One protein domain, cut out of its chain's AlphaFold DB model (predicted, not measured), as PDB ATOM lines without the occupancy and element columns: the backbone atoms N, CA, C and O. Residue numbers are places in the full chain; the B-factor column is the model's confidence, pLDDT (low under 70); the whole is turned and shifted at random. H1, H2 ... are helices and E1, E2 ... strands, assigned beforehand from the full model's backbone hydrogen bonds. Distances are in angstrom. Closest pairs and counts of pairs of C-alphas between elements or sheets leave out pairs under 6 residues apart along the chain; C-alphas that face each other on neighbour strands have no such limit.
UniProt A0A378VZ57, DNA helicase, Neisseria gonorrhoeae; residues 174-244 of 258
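AT A GLANCE: This is residues 174 to 244 of the 258 residues of the protein "DNA helicase" of Neisseria gonorrhoeae (UniProt A0A378VZ57). One long helix, H1, makes a bar with a small two-strand sheet at each end: parallel E1 and E4 at one, the antiparallel hairpin E2 and E3 at the other, with the long link of residues 179 to 191 running between the sheets. The printed part has 71 residues, class mixed, in the order E1, E2, E3, H1, E4. It is loose, radius of gyration of the C-alphas 15.9 A, and spans 46 by 27 by 16 A.

IN THESE COORDINATES: Find C-alpha 174 at (32.118, 49.733, -17.679); E1 runs from there to residue 178, 13.5 A. E2 is residues 192 to 196, E3 202 to 206. H1 runs from 212 to 234, 32.8 A; E4, 237 to 243, ends at (18.969, 44.332, -20.708).

HOW THE PARTS SIT: Between E1 and E4, find N 176 and O 240, 3.0 A apart; between E2 and E3, N 193 and O 205, 2.8 A. The closest C-alphas of E2 and H1, Leu 195 and Tyr 218, are 6.4 A apart; those of E1 and H1, Cys 178 and Ala 233, 7.5 A. E3 and E4 are apart. In H1 every O i to N i+4 pair is within hydrogen-bond range.

THE WHOLE: The farthest C-alphas, Gln 209 and Glu 239, are 47.4 A apart. The printed part has no cut; pLDDT is under 70 at residues 184 to 190 and 198 to 199.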
ATOM      1  N   PRO A 174      32.595  49.870 -19.058       88.75
ATOM      2  CA  PRO A 174      32.118  49.733 -17.679       88.75
ATOM      3  C   PRO A 174      30.611  49.452 -17.606       88.75
ATOM      4  O   PRO A 174      30.159  48.547 -16.905       88.75
ATOM      5  N   LEU A 175      29.838  50.184 -18.413       89.88
ATOM      6  CA  LEU A 175      28.380  50.138 -18.475       89.88
ATOM      7  C   LEU A 175      27.930  49.803 -19.900       89.88
ATOM      8  O   LEU A 175      28.335  50.476 -20.849       89.88
ATOM      9  N   VAL A 176      27.059  48.804 -20.056       91.88
ATOM     10  CA  VAL A 176      26.475  48.431 -21.356       91.88
ATOM     11  C   VAL A 176      24.957  48.400 -21.275       91.88
ATOM     12  O   VAL A 176      24.373  47.839 -20.348       91.88
ATOM     13  N   TYR A 177      24.315  48.981 -22.286       90.44
ATOM     14  CA  TYR A 177      22.866  48.994 -22.456       90.44
ATOM     15  C   TYR A 177      22.502  48.237 -23.733       90.44
ATOM     16  O   TYR A 177      23.007  48.543 -24.813       90.44
ATOM     17  N   CYS A 178      21.605  47.258 -23.620       90.56
ATOM     18  CA  CYS A 178      21.114  46.450 -24.735       90.56
ATOM     19  C   CYS A 178      19.588  46.619 -24.902       90.56
ATOM     20  O   CYS A 178      18.835  45.682 -24.622       90.56
ATOM     21  N   PRO A 179      19.114  47.802 -25.351       86.44
ATOM     22  CA  PRO A 179      17.687  48.147 -25.412       86.44
ATOM     23  C   PRO A 179      16.841  47.285 -26.342       86.44
ATOM     24  O   PRO A 179      15.631  47.202 -26.155       86.44
ATOM     25  N   PHE A 180      17.470  46.625 -27.315       84.75
ATOM     26  CA  PHE A 180      16.786  45.874 -28.369       84.75
ATOM     27  C   PHE A 180      17.244  44.416 -28.454       84.75
ATOM     28  O   PHE A 180      16.996  43.754 -29.449       84.75
ATOM     29  N   ALA A 181      17.914  43.885 -27.424       85.25
ATOM     30  CA  ALA A 181      18.348  42.482 -27.423       85.25
ATOM     31  C   ALA A 181      17.179  41.475 -27.444       85.25
ATOM     32  O   ALA A 181      17.377  40.321 -27.811       85.25
ATOM     33  N   TRP A 182      15.983  41.917 -27.047       80.12
ATOM     34  CA  TRP A 182      14.736  41.151 -27.081       80.12
ATOM     35  C   TRP A 182      14.019  41.233 -28.434       80.12
ATOM     36  O   TRP A 182      13.193  40.371 -28.730       80.12
ATOM     37  N   ASP A 183      14.301  42.269 -29.232       74.56
ATOM     38  CA  ASP A 183      13.626  42.496 -30.502       74.56
ATOM     39  C   ASP A 183      14.332  41.702 -31.594       74.56
ATOM     40  O   ASP A 183      15.346  42.091 -32.178       74.56
ATOM     41  N   ALA A 184      13.786  40.519 -31.814       65.62
ATOM     42  CA  ALA A 184      14.223  39.576 -32.806       65.62
ATOM     43  C   ALA A 184      13.590  39.876 -34.174       65.62
ATOM     44  O   ALA A 184      13.170  38.925 -34.832       65.62
ATOM     45  N   GLN A 185      13.553  41.143 -34.605       59.53
ATOM     46  CA  GLN A 185      12.927  41.538 -35.866       59.53
ATOM     47  C   GLN A 185      13.446  40.665 -37.017       59.53
ATOM     48  O   GLN A 185      14.639  40.660 -37.337       59.53
ATOM     49  N   ASP A 186      12.536  39.879 -37.587       58.03
ATOM     50  CA  ASP A 186      12.802  39.067 -38.761       58.03
ATOM     51  C   ASP A 186      12.880  40.040 -39.938       58.03
ATOM     52  O   ASP A 186      11.884  40.643 -40.339       58.03
ATOM     53  N   THR A 187      14.076  40.254 -40.488       54.91
ATOM     54  CA  THR A 187      14.268  41.132 -41.657       54.91
ATOM     55  C   THR A 187      13.632  40.574 -42.937       54.91
ATOM     56  O   THR A 187      13.841  41.113 -44.024       54.91
ATOM     57  N   GLY A 188      12.836  39.513 -42.811       52.97
ATOM     58  CA  GLY A 188      12.378  38.690 -43.900       52.97
ATOM     59  C   GLY A 188      13.534  37.804 -44.360       52.97
ATOM     60  O   GLY A 188      14.690  38.243 -44.403       52.97
ATOM     61  N   PRO A 189      13.260  36.552 -44.740       53.28
ATOM     62  CA  PRO A 189      14.291  35.723 -45.322       53.28
ATOM     63  C   PRO A 189      14.763  36.403 -46.603       53.28
ATOM     64  O   PRO A 189      13.965  36.659 -47.504       53.28
ATOM     65  N   SER A 190      16.065  36.682 -46.674       63.50
ATOM     66  CA  SER A 190      16.734  36.988 -47.935       63.50
ATOM     67  C   SER A 190      16.272  35.973 -48.986       63.50
ATOM     68  O   SER A 190      16.200  34.774 -48.695       63.50
ATOM     69  N   ASP A 191      15.969  36.439 -50.204       71.44
ATOM     70  CA  ASP A 191      15.580  35.570 -51.330       71.44
ATOM     71  C   ASP A 191      16.591  34.434 -51.557       71.44
ATOM     72  O   ASP A 191      16.250  33.379 -52.100       71.44
ATOM     73  N   TRP A 192      17.820  34.651 -51.090       76.12
ATOM     74  CA  TRP A 192      18.954  33.749 -51.149       76.12
ATOM     75  C   TRP A 192      19.460  33.409 -49.747       76.12
ATOM     76  O   TRP A 192      19.720  34.310 -48.945       76.12
ATOM     77  N   GLN A 193      19.650  32.121 -49.481       79.50
ATOM     78  CA  GLN A 193      20.141  31.590 -48.214       79.50
ATOM     79  C   GLN A 193      21.420  30.789 -48.445       79.50
ATOM     80  O   GLN A 193      21.545  30.069 -49.435       79.50
ATOM     81  N   ILE A 194      22.381  30.940 -47.534       82.19
ATOM     82  CA  ILE A 194      23.614  30.155 -47.539       82.19
ATOM     83  C   ILE A 194      23.413  28.979 -46.589       82.19
ATOM     84  O   ILE A 194      23.256  29.192 -45.390       82.19
ATOM     85  N   LEU A 195      23.429  27.758 -47.120       81.19
ATOM     86  CA  LEU A 195      23.321  26.529 -46.338       81.19
ATOM     87  C   LEU A 195      24.694  25.864 -46.212       81.19
ATOM     88  O   LEU A 195      25.372  25.636 -47.218       81.19
ATOM     89  N   HIS A 196      25.092  25.507 -44.992       81.19
ATOM     90  CA  HIS A 196      26.360  24.828 -44.736       81.19
ATOM     91  C   HIS A 196      26.165  23.302 -44.748       81.19
ATOM     92  O   HIS A 196      25.639  22.707 -43.809       81.19
ATOM     93  N   GLN A 197      26.627  22.627 -45.802       75.12
ATOM     94  CA  GLN A 197      26.575  21.165 -45.919       75.12
ATOM     95  C   GLN A 197      27.872  20.517 -45.411       75.12
ATOM     96  O   GLN A 197      28.687  20.026 -46.191       75.12
ATOM     97  N   GLY A 198      28.081  20.500 -44.091       68.00
ATOM     98  CA  GLY A 198      29.244  19.840 -43.479       68.00
ATOM     99  C   GLY A 198      30.609  20.351 -43.977       68.00
ATOM    100  O   GLY A 198      30.697  21.305 -44.743       68.00
ATOM    101  N   ALA A 199      31.692  19.737 -43.479       62.53
ATOM    102  CA  ALA A 199      33.104  20.144 -43.601       62.53
ATOM    103  C   ALA A 199      33.471  21.004 -44.841       62.53
ATOM    104  O   ALA A 199      33.987  20.500 -45.839       62.53
ATOM    105  N   ASN A 200      33.280  22.325 -44.720       70.25
ATOM    106  CA  ASN A 200      33.659  23.365 -45.683       70.25
ATOM    107  C   ASN A 200      32.871  23.465 -47.006       70.25
ATOM    108  O   ASN A 200      33.373  24.069 -47.955       70.25
ATOM    109  N   ARG A 201      31.640  22.945 -47.096       80.00
ATOM    110  CA  ARG A 201      30.756  23.236 -48.241       80.00
ATOM    111  C   ARG A 201      29.633  24.182 -47.842       80.00
ATOM    112  O   ARG A 201      28.930  23.933 -46.869       80.00
ATOM    113  N   ALA A 202      29.475  25.251 -48.615       82.75
ATOM    114  CA  ALA A 202      28.373  26.191 -48.501       82.75
ATOM    115  C   ALA A 202      27.696  26.325 -49.869       82.75
ATOM    116  O   ALA A 202      28.383  26.511 -50.878       82.75
ATOM    117  N   GLU A 203      26.373  26.218 -49.901       83.38
ATOM    118  CA  GLU A 203      25.564  26.386 -51.109       83.38
ATOM    119  C   GLU A 203      24.681  27.623 -50.967       83.38
ATOM    120  O   GLU A 203      24.102  27.859 -49.911       83.38
ATOM    121  N   LEU A 204      24.591  28.420 -52.033       82.44
ATOM    122  CA  LEU A 204      23.666  29.545 -52.111       82.44
ATOM    123  C   LEU A 204      22.404  29.071 -52.833       82.44
ATOM    124  O   LEU A 204      22.439  28.826 -54.040       82.44
ATOM    125  N   LEU A 205      21.306  28.943 -52.096       82.25
ATOM    126  CA  LEU A 205      20.032  28.442 -52.604       82.25
ATOM    127  C   LEU A 205      18.966  29.525 -52.499       82.25
ATOM    128  O   LEU A 205      18.933  30.299 -51.541       82.25
ATOM    129  N   ALA A 206      18.076  29.582 -53.488       82.50
ATOM    130  CA  ALA A 206      16.891  30.418 -53.366       82.50
ATOM    131  C   ALA A 206      15.934  29.796 -52.340       82.50
ATOM    132  O   ALA A 206      15.807  28.573 -52.280       82.50
ATOM    133  N   LYS A 207      15.188  30.613 -51.586       77.19
ATOM    134  CA  LYS A 207      14.259  30.109 -50.553       77.19
ATOM    135  C   LYS A 207      13.293  29.034 -51.079       77.19
ATOM    136  O   LYS A 207      13.016  28.053 -50.398       77.19
ATOM    137  N   ALA A 208      12.810  29.198 -52.313       81.19
ATOM    138  CA  ALA A 208      11.893  28.263 -52.970       81.19
ATOM    139  C   ALA A 208      12.515  26.893 -53.315       81.19
ATOM    140  O   ALA A 208      11.787  25.969 -53.669       81.19
ATOM    141  N   GLN A 209      13.842  26.769 -53.259       82.25
ATOM    142  CA  GLN A 209      14.581  25.542 -53.567       82.25
ATOM    143  C   GLN A 209      14.874  24.701 -52.319       82.25
ATOM    144  O   GLN A 209      15.287  23.555 -52.463       82.25
ATOM    145  N   LEU A 210      14.656  25.249 -51.119       80.62
ATOM    146  CA  LEU A 210      14.951  24.575 -49.858       80.62
ATOM    147  C   LEU A 210      13.843  23.589 -49.487       80.62
ATOM    148  O   LEU A 210      12.668  23.961 -49.390       80.62
ATOM    149  N   SER A 211      14.235  22.353 -49.196       85.62
ATOM    150  CA  SER A 211      13.384  21.369 -48.524       85.62
ATOM    151  C   SER A 211      13.047  21.800 -47.089       85.62
ATOM    152  O   SER A 211      13.738  22.624 -46.489       85.62
ATOM    153  N   GLU A 212      12.008  21.209 -46.490       84.31
ATOM    154  CA  GLU A 212      11.630  21.489 -45.091       84.31
ATOM    155  C   GLU A 212      12.786  21.246 -44.105       84.31
ATOM    156  O   GLU A 212      12.973  22.010 -43.157       84.31
ATOM    157  N   SER A 213      13.601  20.211 -44.336       84.94
ATOM    158  CA  SER A 213      14.773  19.921 -43.504       84.94
ATOM    159  C   SER A 213      15.862  20.984 -43.617       84.94
ATOM    160  O   SER A 213      16.481  21.322 -42.610       84.94
ATOM    161  N   GLU A 214      16.082  21.536 -44.812       84.81
ATOM    162  CA  GLU A 214      17.086  22.582 -45.045       84.81
ATOM    163  C   GLU A 214      16.615  23.934 -44.505       84.81
ATOM    164  O   GLU A 214      17.411  24.670 -43.930       84.81
ATOM    165  N   GLN A 215      15.314  24.233 -44.597       82.62
ATOM    166  CA  GLN A 215      14.719  25.409 -43.952       82.62
ATOM    167  C   GLN A 215      14.884  25.353 -42.431       82.62
ATOM    168  O   GLN A 215      15.242  26.353 -41.811       82.62
ATOM    169  N   LYS A 216      14.661  24.177 -41.829       83.81
ATOM    170  CA  LYS A 216      14.869  23.983 -40.393       83.81
ATOM    171  C   LYS A 216      16.340  24.133 -40.008       83.81
ATOM    172  O   LYS A 216      16.638  24.830 -39.046       83.81
ATOM    173  N   GLN A 217      17.250  23.528 -40.775       84.44
ATOM    174  CA  GLN A 217      18.687  23.677 -40.549       84.44
ATOM    175  C   GLN A 217      19.119  25.149 -40.626       84.44
ATOM    176  O   GLN A 217      19.840  25.616 -39.749       84.44
ATOM    177  N   TYR A 218      18.662  25.884 -41.642       84.06
ATOM    178  CA  TYR A 218      18.959  27.307 -41.786       84.06
ATOM    179  C   TYR A 218      18.447  28.119 -40.587       84.06
ATOM    180  O   TYR A 218      19.190  28.927 -40.036       84.06
ATOM    181  N   ALA A 219      17.215  27.865 -40.136       82.19
ATOM    182  CA  ALA A 219      16.649  28.534 -38.965       82.19
ATOM    183  C   ALA A 219      17.447  28.238 -37.679       82.19
ATOM    184  O   ALA A 219      17.691  29.145 -36.879       82.19
ATOM    185  N   ASP A 220      17.898  26.993 -37.494       85.12
ATOM    186  CA  ASP A 220      18.748  26.601 -36.365       85.12
ATOM    187  C   ASP A 220      20.127  27.295 -36.432       85.12
ATOM    188  O   ASP A 220      20.633  27.775 -35.412       85.12
ATOM    189  N   GLU A 221      20.733  27.396 -37.624       84.81
ATOM    190  CA  GLU A 221      21.999  28.113 -37.854       84.81
ATOM    191  C   GLU A 221      21.868  29.620 -37.578       84.81
ATOM    192  O   GLU A 221      22.720  30.200 -36.897       84.81
ATOM    193  N   GLU A 222      20.788  30.246 -38.052       84.00
ATOM    194  CA  GLU A 222      20.492  31.659 -37.819       84.00
ATOM    195  C   GLU A 222      20.285  31.938 -36.326       84.00
ATOM    196  O   GLU A 222      20.896  32.853 -35.769       84.00
ATOM    197  N   MET A 223      19.489  31.110 -35.642       83.88
ATOM    198  CA  MET A 223      19.285  31.224 -34.199       83.88
ATOM    199  C   MET A 223      20.606  31.073 -33.435       83.88
ATOM    200  O   MET A 223      20.895  31.860 -32.529       83.88
ATOM    201  N   ALA A 224      21.445  30.105 -33.818       87.19
ATOM    202  CA  ALA A 224      22.758  29.923 -33.212       87.19
ATOM    203  C   ALA A 224      23.650  31.163 -33.391       87.19
ATOM    204  O   ALA A 224      24.356  31.545 -32.457       87.19
ATOM    205  N   GLU A 225      23.609  31.821 -34.552       86.75
ATOM    206  CA  GLU A 225      24.362  33.056 -34.777       86.75
ATOM    207  C   GLU A 225      23.822  34.233 -33.959       86.75
ATOM    208  O   GLU A 225      24.597  34.958 -33.331       86.75
ATOM    209  N   ARG A 226      22.499  34.383 -33.863       85.75
ATOM    210  CA  ARG A 226      21.871  35.411 -33.014       85.75
ATOM    211  C   ARG A 226      22.255  35.241 -31.546       85.75
ATOM    212  O   ARG A 226      22.593  36.225 -30.891       85.75
ATOM    213  N   LEU A 227      22.304  34.002 -31.050       89.19
ATOM    214  CA  LEU A 227      22.798  33.697 -29.702       89.19
ATOM    215  C   LEU A 227      24.279  34.064 -29.525       89.19
ATOM    216  O   LEU A 227      24.654  34.578 -28.470       89.19
ATOM    217  N   ARG A 228      25.128  33.854 -30.542       91.50
ATOM    218  CA  ARG A 228      26.537  34.292 -30.496       91.50
ATOM    219  C   ARG A 228      26.660  35.811 -30.457       91.50
ATOM    220  O   ARG A 228      27.467  36.322 -29.682       91.50
ATOM    221  N   LEU A 229      25.869  36.538 -31.246       90.38
ATOM    222  CA  LEU A 229      25.857  38.004 -31.229       90.38
ATOM    223  C   LEU A 229      25.364  38.555 -29.895       90.38
ATOM    224  O   LEU A 229      25.993  39.461 -29.344       90.38
ATOM    225  N   LEU A 230      24.307  37.958 -29.341       90.56
ATOM    226  CA  LEU A 230      23.837  38.276 -28.001       90.56
ATOM    227  C   LEU A 230      24.958  38.046 -26.984       90.56
ATOM    228  O   LEU A 230      25.307  38.964 -26.252       90.56
ATOM    229  N   TYR A 231      25.604  36.877 -26.994       93.44
ATOM    230  CA  TYR A 231      26.741  36.593 -26.116       93.44
ATOM    231  C   TYR A 231      27.865  37.635 -26.243       93.44
ATOM    232  O   TYR A 231      28.401  38.098 -25.232       93.44
ATOM    233  N   VAL A 232      28.208  38.058 -27.465       94.06
ATOM    234  CA  VAL A 232      29.178  39.141 -27.675       94.06
ATOM    235  C   VAL A 232      28.714  40.412 -26.970       94.06
ATOM    236  O   VAL A 232      29.495  40.956 -26.195       94.06
ATOM    237  N   ALA A 233      27.467  40.847 -27.173       91.12
ATOM    238  CA  ALA A 233      26.919  42.054 -26.553       91.12
ATOM    239  C   ALA A 233      26.928  41.990 -25.015       91.12
ATOM    240  O   ALA A 233      27.426  42.911 -24.370       91.12
ATOM    241  N   LEU A 234      26.457  40.880 -24.431       92.75
ATOM    242  CA  LEU A 234      26.393  40.695 -22.975       92.75
ATOM    243  C   LEU A 234      27.789  40.705 -22.334       92.75
ATOM    244  O   LEU A 234      27.968  41.217 -21.235       92.75
ATOM    245  N   THR A 235      28.797  40.184 -23.037       94.31
ATOM    246  CA  THR A 235      30.183  40.123 -22.543       94.31
ATOM    247  C   THR A 235      30.983  41.407 -22.765       94.31
ATOM    248  O   THR A 235      32.191  41.413 -22.525       94.31
ATOM    249  N   ARG A 236      30.363  42.487 -23.261       94.88
ATOM    250  CA  ARG A 236      31.043  43.789 -23.378       94.88
ATOM    251  C   ARG A 236      31.068  44.562 -22.056       94.88
ATOM    252  O   ARG A 236      31.887  45.466 -21.936       94.88
ATOM    253  N   ALA A 237      30.180  44.233 -21.115       95.38
ATOM    254  CA  ALA A 237      30.066  44.915 -19.827       95.38
ATOM    255  C   ALA A 237      31.142  44.446 -18.842       95.38
ATOM    256  O   ALA A 237      31.318  43.242 -18.659       95.38
ATOM    257  N   GLU A 238      31.811  45.387 -18.178       93.81
ATOM    258  CA  GLU A 238      32.750  45.093 -17.087       93.81
ATOM    259  C   GLU A 238      32.082  45.172 -15.711       93.81
ATOM    260  O   GLU A 238      32.316  44.306 -14.870       93.81
ATOM    261  N   GLU A 239      31.228  46.177 -15.487       93.50
ATOM    262  CA  GLU A 239      30.631  46.439 -14.172       93.50
ATOM    263  C   GLU A 239      29.118  46.214 -14.167       93.50
ATOM    264  O   GLU A 239      28.591  45.547 -13.275       93.50
ATOM    265  N   GLN A 240      28.404  46.743 -15.166       93.25
ATOM    266  CA  GLN A 240      26.947  46.655 -15.212       93.25
ATOM    267  C   GLN A 240      26.413  46.493 -16.637       93.25
ATOM    268  O   GLN A 240      26.817  47.171 -17.583       93.25
ATOM    269  N   LEU A 241      25.425  45.607 -16.753       93.56
ATOM    270  CA  LEU A 241      24.711  45.292 -17.979       93.56
ATOM    271  C   LEU A 241      23.213  45.536 -17.782       93.56
ATOM    272  O   LEU A 241      22.594  44.943 -16.900       93.56
ATOM    273  N   ASN A 242      22.630  46.381 -18.628       91.75
ATOM    274  CA  ASN A 242      21.201  46.669 -18.639       91.75
ATOM    275  C   ASN A 242      20.569  46.025 -19.876       91.75
ATOM    276  O   ASN A 242      20.852  46.422 -21.009       91.75
ATOM    277  N   ILE A 243      19.719  45.024 -19.655       90.81
ATOM    278  CA  ILE A 243      18.969  44.332 -20.708       90.81
ATOM    279  C   ILE A 243      17.507  44.717 -20.572       90.81
ATOM    280  O   ILE A 243      16.965  44.784 -19.469       90.81
ATOM    281  N   TYR A 244      16.877  44.941 -21.713       87.50
ATOM    282  CA  TYR A 244      15.479  45.304 -21.798       87.50
ATOM    283  C   TYR A 244      14.701  44.122 -22.350       87.50
ATOM    284  O   TYR A 244      15.222  43.349 -23.154       87.50
TER     285      TYR A 244